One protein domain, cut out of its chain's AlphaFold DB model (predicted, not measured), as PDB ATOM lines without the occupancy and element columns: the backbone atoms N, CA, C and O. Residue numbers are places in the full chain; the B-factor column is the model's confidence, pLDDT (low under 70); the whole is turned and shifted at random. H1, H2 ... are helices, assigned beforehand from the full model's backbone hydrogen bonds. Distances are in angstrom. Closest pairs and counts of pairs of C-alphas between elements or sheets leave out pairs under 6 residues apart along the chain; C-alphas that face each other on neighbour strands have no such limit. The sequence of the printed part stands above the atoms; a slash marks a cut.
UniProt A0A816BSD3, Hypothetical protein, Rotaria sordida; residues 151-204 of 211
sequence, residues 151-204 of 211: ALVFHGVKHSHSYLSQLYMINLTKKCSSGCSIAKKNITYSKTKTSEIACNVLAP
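Overview. This is residues 151 to 204 of the 211 residues of the protein "Hypothetical protein" of Rotaria sordida (UniProt A0A816BSD3). Three rows fold back and forth in a flat, open layer: H1, then H2 beside it, then short H3 and H4 returning, with residues 199 to 204 of H4 sticking out. The printed part has 54 residues, 43 of them in the four named helices H1, H2, H3 and H4, in that order along the chain, with no named strand; its class is all helix, and the whole is only just loose, close to compact, with a radius of gyration of the C-alphas of 12.3 A and spans of 39 by 24 by 12 A.

Along the chain. Find C-alpha 151 at (-18.156, -29.338, 46.588), where H1, residues 151 to 159, begins. H2, residues 163 to 176, runs 20.3 A; H3 is residues 181 to 186; H4, residues 191 to 204, runs 18.9 A to C-alpha 204 at (-47.044, -33.087, 34.370).

Arrangement. Hairpin H1 and H2 touch, closest at C-alphas 159 and 165, 6.0 A. H2, with residues 174 to 175 alone, only just touches H3, only at the corner, with 3 pairs within 8 A; closest are C-alphas 174 and 184, 5.2 A. H2 and H4 are close but not clearly touching, C-alphas 167 and 191 being closest, 6.9 A. Every O i to N i+4 pair is within hydrogen-bond range in H1 and H3, 9 of 10 in H2, 7 of 10 in H4.

Size, cuts and confidence. The printed part has no cut; its three links are tight. Residues 178 to 192 have pLDDT under 70.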
ATOM      1  N   ALA A 151     -17.144 -29.026  45.579       84.69
ATOM      2  CA  ALA A 151     -18.156 -29.338  46.588       84.69
ATOM      3  C   ALA A 151     -19.580 -29.385  46.003       84.69
ATOM      4  O   ALA A 151     -20.370 -30.251  46.385       84.69
ATOM      5  N   LEU A 152     -19.903 -28.487  45.067       83.38
ATOM      6  CA  LEU A 152     -21.196 -28.449  44.378       83.38
ATOM      7  C   LEU A 152     -21.398 -29.685  43.493       83.38
ATOM      8  O   LEU A 152     -22.441 -30.337  43.577       83.38
ATOM      9  N   VAL A 153     -20.389 -30.037  42.691       85.19
ATOM     10  CA  VAL A 153     -20.419 -31.216  41.811       85.19
ATOM     11  C   VAL A 153     -20.503 -32.498  42.634       85.19
ATOM     12  O   VAL A 153     -21.369 -33.336  42.382       85.19
ATOM     13  N   PHE A 154     -19.669 -32.634  43.668       86.69
ATOM     14  CA  PHE A 154     -19.687 -33.796  44.555       86.69
ATOM     15  C   PHE A 154     -21.050 -33.978  45.230       86.69
ATOM     16  O   PHE A 154     -21.580 -35.087  45.275       86.69
ATOM     17  N   HIS A 155     -21.646 -32.892  45.723       85.69
ATOM     18  CA  HIS A 155     -22.976 -32.935  46.319       85.69
ATOM     19  C   HIS A 155     -24.048 -33.378  45.304       85.69
ATOM     20  O   HIS A 155     -24.898 -34.206  45.637       85.69
ATOM     21  N   GLY A 156     -23.997 -32.857  44.071       82.56
ATOM     22  CA  GLY A 156     -24.904 -33.244  42.986       82.56
ATOM     23  C   GLY A 156     -24.822 -34.734  42.655       82.56
ATOM     24  O   GLY A 156     -25.852 -35.408  42.625       82.56
ATOM     25  N   VAL A 157     -23.603 -35.262  42.507       85.25
ATOM     26  CA  VAL A 157     -23.352 -36.687  42.237       85.25
ATOM     27  C   VAL A 157     -23.805 -37.566  43.405       85.25
ATOM     28  O   VAL A 157     -24.502 -38.553  43.192       85.25
ATOM     29  N   LYS A 158     -23.464 -37.202  44.648       84.75
ATOM     30  CA  LYS A 158     -23.771 -38.005  45.844       84.75
ATOM     31  C   LYS A 158     -25.270 -38.152  46.108       84.75
ATOM     32  O   LYS A 158     -25.700 -39.179  46.623       84.75
ATOM     33  N   HIS A 159     -26.049 -37.114  45.822       81.56
ATOM     34  CA  HIS A 159     -27.467 -37.063  46.185       81.56
ATOM     35  C   HIS A 159     -28.422 -37.025  44.979       81.56
ATOM     36  O   HIS A 159     -29.621 -36.778  45.162       81.56
ATOM     37  N   SER A 160     -27.894 -37.257  43.770       76.06
ATOM     38  CA  SER A 160     -28.618 -37.375  42.493       76.06
ATOM     39  C   SER A 160     -29.650 -36.269  42.248       76.06
ATOM     40  O   SER A 160     -30.746 -36.530  41.761       76.06
ATOM     41  N   HIS A 161     -29.333 -35.028  42.634       73.81
ATOM     42  CA  HIS A 161     -30.234 -33.867  42.532       73.81
ATOM     43  C   HIS A 161     -31.648 -34.066  43.121       73.81
ATOM     44  O   HIS A 161     -32.581 -33.343  42.759       73.81
ATOM     45  N   SER A 162     -31.813 -34.995  44.068       79.38
ATOM     46  CA  SER A 162     -33.085 -35.235  44.759       79.38
ATOM     47  C   SER A 162     -33.647 -33.956  45.391       79.38
ATOM     48  O   SER A 162     -32.894 -33.061  45.787       79.38
ATOM     49  N   TYR A 163     -34.970 -33.877  45.539       71.88
ATOM     50  CA  TYR A 163     -35.658 -32.701  46.086       71.88
ATOM     51  C   TYR A 163     -35.061 -32.222  47.426       71.88
ATOM     52  O   TYR A 163     -34.760 -31.042  47.593       71.88
ATOM     53  N   LEU A 164     -34.797 -33.146  48.358       74.00
ATOM     54  CA  LEU A 164     -34.190 -32.824  49.657       74.00
ATOM     55  C   LEU A 164     -32.739 -32.341  49.531       74.00
ATOM     56  O   LEU A 164     -32.318 -31.444  50.263       74.00
ATOM     57  N   SER A 165     -31.986 -32.883  48.573       78.94
ATOM     58  CA  SER A 165     -30.620 -32.433  48.305       78.94
ATOM     59  C   SER A 165     -30.584 -31.007  47.760       78.94
ATOM     60  O   SER A 165     -29.716 -30.232  48.147       78.94
ATOM     61  N   GLN A 166     -31.564 -30.605  46.945       75.00
ATOM     62  CA  GLN A 166     -31.650 -29.237  46.426       75.00
ATOM     63  C   GLN A 166     -31.888 -28.207  47.543       75.00
ATOM     64  O   GLN A 166     -31.356 -27.096  47.501       75.00
ATOM     65  N   LEU A 167     -32.610 -28.595  48.598       74.50
ATOM     66  CA  LEU A 167     -32.793 -27.759  49.787       74.50
ATOM     67  C   LEU A 167     -31.500 -27.599  50.592       74.50
ATOM     68  O   LEU A 167     -31.200 -26.508  51.079       74.50
ATOM     69  N   TYR A 168     -30.714 -28.671  50.711       77.31
ATOM     70  CA  TYR A 168     -29.408 -28.623  51.369       77.31
ATOM     71  C   TYR A 168     -28.372 -27.845  50.544       77.31
ATOM     72  O   TYR A 168     -27.571 -27.091  51.099       77.31
ATOM     73  N   MET A 169     -28.461 -27.945  49.218       79.38
ATOM     74  CA  MET A 169     -27.657 -27.204  48.248       79.38
ATOM     75  C   MET A 169     -27.672 -25.694  48.519       79.38
ATOM     76  O   MET A 169     -26.626 -25.057  48.520       79.38
ATOM     77  N   ILE A 170     -28.829 -25.113  48.846       77.56
ATOM     78  CA  ILE A 170     -28.951 -23.680  49.167       77.56
ATOM     79  C   ILE A 170     -28.099 -23.291  50.384       77.56
ATOM     80  O   ILE A 170     -27.466 -22.231  50.395       77.56
ATOM     81  N   ASN A 171     -28.055 -24.145  51.409       79.44
ATOM     82  CA  ASN A 171     -27.231 -23.911  52.595       79.44
ATOM     83  C   ASN A 171     -25.740 -24.045  52.276       79.44
ATOM     84  O   ASN A 171     -24.935 -23.274  52.802       79.44
ATOM     85  N   LEU A 172     -25.379 -24.989  51.403       79.88
ATOM     86  CA  LEU A 172     -24.017 -25.140  50.904       79.88
ATOM     87  C   LEU A 172     -23.588 -23.889  50.127       79.88
ATOM     88  O   LEU A 172     -22.584 -23.279  50.482       79.88
ATOM     89  N   THR A 173     -24.396 -23.420  49.174       78.56
ATOM     90  CA  THR A 173     -24.104 -22.210  48.395       78.56
ATOM     91  C   THR A 173     -23.953 -20.983  49.293       78.56
ATOM     92  O   THR A 173     -22.986 -20.246  49.151       78.56
ATOM     93  N   LYS A 174     -24.818 -20.789  50.299       78.12
ATOM     94  CA  LYS A 174     -24.671 -19.686  51.272       78.12
ATOM     95  C   LYS A 174     -23.368 -19.743  52.071       78.12
ATOM     96  O   LYS A 174     -22.801 -18.693  52.373       78.12
ATOM     97  N   LYS A 175     -22.904 -20.943  52.438       79.81
ATOM     98  CA  LYS A 175     -21.616 -21.141  53.128       79.81
ATOM     99  C   LYS A 175     -20.436 -20.852  52.197       79.81
ATOM    100  O   LYS A 175     -19.483 -20.194  52.611       79.81
ATOM    101  N   CYS A 176     -20.528 -21.290  50.943       76.50
ATOM    102  CA  CYS A 176     -19.526 -21.057  49.905       76.50
ATOM    103  C   CYS A 176     -19.443 -19.582  49.477       76.50
ATOM    104  O   CYS A 176     -18.364 -19.088  49.175       76.50
ATOM    105  N   SER A 177     -20.554 -18.841  49.522       70.06
ATOM    106  CA  SER A 177     -20.627 -17.413  49.185       70.06
ATOM    107  C   SER A 177     -20.332 -16.480  50.367       70.06
ATOM    108  O   SER A 177     -20.755 -15.325  50.362       70.06
ATOM    109  N   SER A 178     -19.618 -16.948  51.393       65.75
ATOM    110  CA  SER A 178     -19.370 -16.207  52.639       65.75
ATOM    111  C   SER A 178     -18.667 -14.853  52.450       65.75
ATOM    112  O   SER A 178     -18.848 -13.970  53.287       65.75
ATOM    113  N   GLY A 179     -17.939 -14.658  51.344       66.31
ATOM    114  CA  GLY A 179     -17.311 -13.381  50.971       66.31
ATOM    115  C   GLY A 179     -18.212 -12.408  50.198       66.31
ATOM    116  O   GLY A 179     -17.870 -11.237  50.072       66.31
ATOM    117  N   CYS A 180     -19.372 -12.849  49.701       63.00
ATOM    118  CA  CYS A 180     -20.292 -12.017  48.928       63.00
ATOM    119  C   CYS A 180     -21.580 -11.757  49.723       63.00
ATOM    120  O   CYS A 180     -22.490 -12.590  49.778       63.00
ATOM    121  N   SER A 181     -21.668 -10.565  50.327       60.25
ATOM    122  CA  SER A 181     -22.820 -10.122  51.134       60.25
ATOM    123  C   SER A 181     -24.152 -10.206  50.364       60.25
ATOM    124  O   SER A 181     -25.179 -10.614  50.910       60.25
ATOM    125  N   ILE A 182     -24.110  -9.919  49.058       62.47
ATOM    126  CA  ILE A 182     -25.265  -9.964  48.151       62.47
ATOM    127  C   ILE A 182     -25.749 -11.407  47.949       62.47
ATOM    128  O   ILE A 182     -26.936 -11.695  48.106       62.47
ATOM    129  N   ALA A 183     -24.837 -12.341  47.660       60.88
ATOM    130  CA  ALA A 183     -25.174 -13.747  47.438       60.88
ATOM    131  C   ALA A 183     -25.720 -14.418  48.712       60.88
ATOM    132  O   ALA A 183     -26.684 -15.180  48.658       60.88
ATOM    133  N   LYS A 184     -25.176 -14.074  49.883       61.50
ATOM    134  CA  LYS A 184     -25.651 -14.607  51.168       61.50
ATOM    135  C   LYS A 184     -27.104 -14.216  51.476       61.50
ATOM    136  O   LYS A 184     -27.836 -15.025  52.049       61.50
ATOM    137  N   LYS A 185     -27.518 -13.000  51.097       61.78
ATOM    138  CA  LYS A 185     -28.867 -12.464  51.351       61.78
ATOM    139  C   LYS A 185     -29.889 -12.871  50.282       61.78
ATOM    140  O   LYS A 185     -31.037 -13.123  50.630       61.78
ATOM    141  N   ASN A 186     -29.474 -12.968  49.018       62.00
ATOM    142  CA  ASN A 186     -30.394 -13.121  47.883       62.00
ATOM    143  C   ASN A 186     -30.602 -14.569  47.416       62.00
ATOM    144  O   ASN A 186     -31.566 -14.842  46.698       62.00
ATOM    145  N   ILE A 187     -29.751 -15.518  47.823       65.56
ATOM    146  CA  ILE A 187     -29.953 -16.942  47.513       65.56
ATOM    147  C   ILE A 187     -30.988 -17.514  48.490       65.56
ATOM    148  O   ILE A 187     -30.686 -18.191  49.468       65.56
ATOM    149  N   THR A 188     -32.250 -17.216  48.226       61.94
ATOM    150  CA  THR A 188     -33.421 -17.784  48.898       61.94
ATOM    151  C   THR A 188     -34.328 -18.379  47.834       61.94
ATOM    152  O   THR A 188     -35.435 -17.907  47.590       61.94
ATOM    153  N   TYR A 189     -33.849 -19.427  47.163       62.19
ATOM    154  CA  TYR A 189     -34.777 -20.371  46.553       62.19
ATOM    155  C   TYR A 189     -35.545 -21.009  47.711       62.19
ATOM    156  O   TYR A 189     -34.979 -21.707  48.547       62.19
ATOM    157  N   SER A 190     -36.810 -20.633  47.873       61.72
ATOM    158  CA  SER A 190     -37.658 -21.206  48.909       61.72
ATOM    159  C   SER A 190     -38.029 -22.640  48.529       61.72
ATOM    160  O   SER A 190     -38.101 -22.977  47.346       61.72
ATOM    161  N   LYS A 191     -38.341 -23.468  49.539       62.47
ATOM    162  CA  LYS A 191     -38.989 -24.782  49.353       62.47
ATOM    163  C   LYS A 191     -40.172 -24.689  48.385       62.47
ATOM    164  O   LYS A 191     -40.367 -25.589  47.578       62.47
ATOM    165  N   THR A 192     -40.901 -23.574  48.447       65.31
ATOM    166  CA  THR A 192     -42.050 -23.254  47.603       65.31
ATOM    167  C   THR A 192     -41.686 -23.189  46.126       65.31
ATOM    168  O   THR A 192     -42.318 -23.882  45.350       65.31
ATOM    169  N   LYS A 193     -40.626 -22.472  45.728       71.81
ATOM    170  CA  LYS A 193     -40.241 -22.374  44.308       71.81
ATOM    171  C   LYS A 193     -39.808 -23.719  43.731       71.81
ATOM    172  O   LYS A 193     -40.215 -24.085  42.636       71.81
ATOM    173  N   THR A 194     -39.003 -24.483  44.471       72.50
ATOM    174  CA  THR A 194     -38.598 -25.829  44.033       72.50
ATOM    175  C   THR A 194     -39.796 -26.781  44.003       72.50
ATOM    176  O   THR A 194     -39.896 -27.600  43.096       72.50
ATOM    177  N   SER A 195     -40.725 -26.655  44.957       74.38
ATOM    178  CA  SER A 195     -41.977 -27.418  44.968       74.38
ATOM    179  C   SER A 195     -42.882 -27.048  43.797       74.38
ATOM    180  O   SER A 195     -43.452 -27.936  43.185       74.38
ATOM    181  N   GLU A 196     -42.999 -25.768  43.453       81.56
ATOM    182  CA  GLU A 196     -43.788 -25.294  42.315       81.56
ATOM    183  C   GLU A 196     -43.205 -25.799  40.997       81.56
ATOM    184  O   GLU A 196     -43.948 -26.288  40.158       81.56
ATOM    185  N   ILE A 197     -41.881 -25.763  40.822       80.81
ATOM    186  CA  ILE A 197     -41.235 -26.335  39.631       80.81
ATOM    187  C   ILE A 197     -41.470 -27.851  39.573       80.81
ATOM    188  O   ILE A 197     -41.814 -28.386  38.519       80.81
ATOM    189  N   ALA A 198     -41.327 -28.549  40.701       78.62
ATOM    190  CA  ALA A 198     -41.569 -29.985  40.759       78.62
ATOM    191  C   ALA A 198     -43.026 -30.338  40.416       78.62
ATOM    192  O   ALA A 198     -43.253 -31.217  39.592       78.62
ATOM    193  N   CYS A 199     -44.003 -29.635  40.990       79.81
ATOM    194  CA  CYS A 199     -45.423 -29.934  40.809       79.81
ATOM    195  C   CYS A 199     -45.999 -29.416  39.485       79.81
ATOM    196  O   CYS A 199     -46.876 -30.062  38.928       79.81
ATOM    197  N   ASN A 200     -45.530 -28.273  38.977       85.25
ATOM    198  CA  ASN A 200     -46.141 -27.615  37.816       85.25
ATOM    199  C   ASN A 200     -45.389 -27.875  36.508       85.25
ATOM    200  O   ASN A 200     -45.973 -27.716  35.441       85.25
ATOM    201  N   VAL A 201     -44.106 -28.245  36.568       84.31
ATOM    202  CA  VAL A 201     -43.281 -28.477  35.369       84.31
ATOM    203  C   VAL A 201     -42.891 -29.942  35.261       84.31
ATOM    204  O   VAL A 201     -43.180 -30.579  34.252       84.31
ATOM    205  N   LEU A 202     -42.258 -30.495  36.299       80.69
ATOM    206  CA  LEU A 202     -41.737 -31.861  36.238       80.69
ATOM    207  C   LEU A 202     -42.857 -32.899  36.320       80.69
ATOM    208  O   LEU A 202     -42.915 -33.779  35.470       80.69
ATOM    209  N   ALA A 203     -43.765 -32.787  37.294       82.25
ATOM    210  CA  ALA A 203     -44.820 -33.777  37.488       82.25
ATOM    211  C   ALA A 203     -45.695 -33.963  36.231       82.25
ATOM    212  O   ALA A 203     -45.774 -35.098  35.772       82.25
ATOM    213  N   PRO A 204     -46.244 -32.911  35.582       84.38
ATOM    214  CA  PRO A 204     -47.044 -33.087  34.370       84.38
ATOM    215  C   PRO A 204     -46.247 -33.669  33.200       84.38
ATOM    216  O   PRO A 204     -46.800 -34.428  32.413       84.38
TER     217      PRO A 204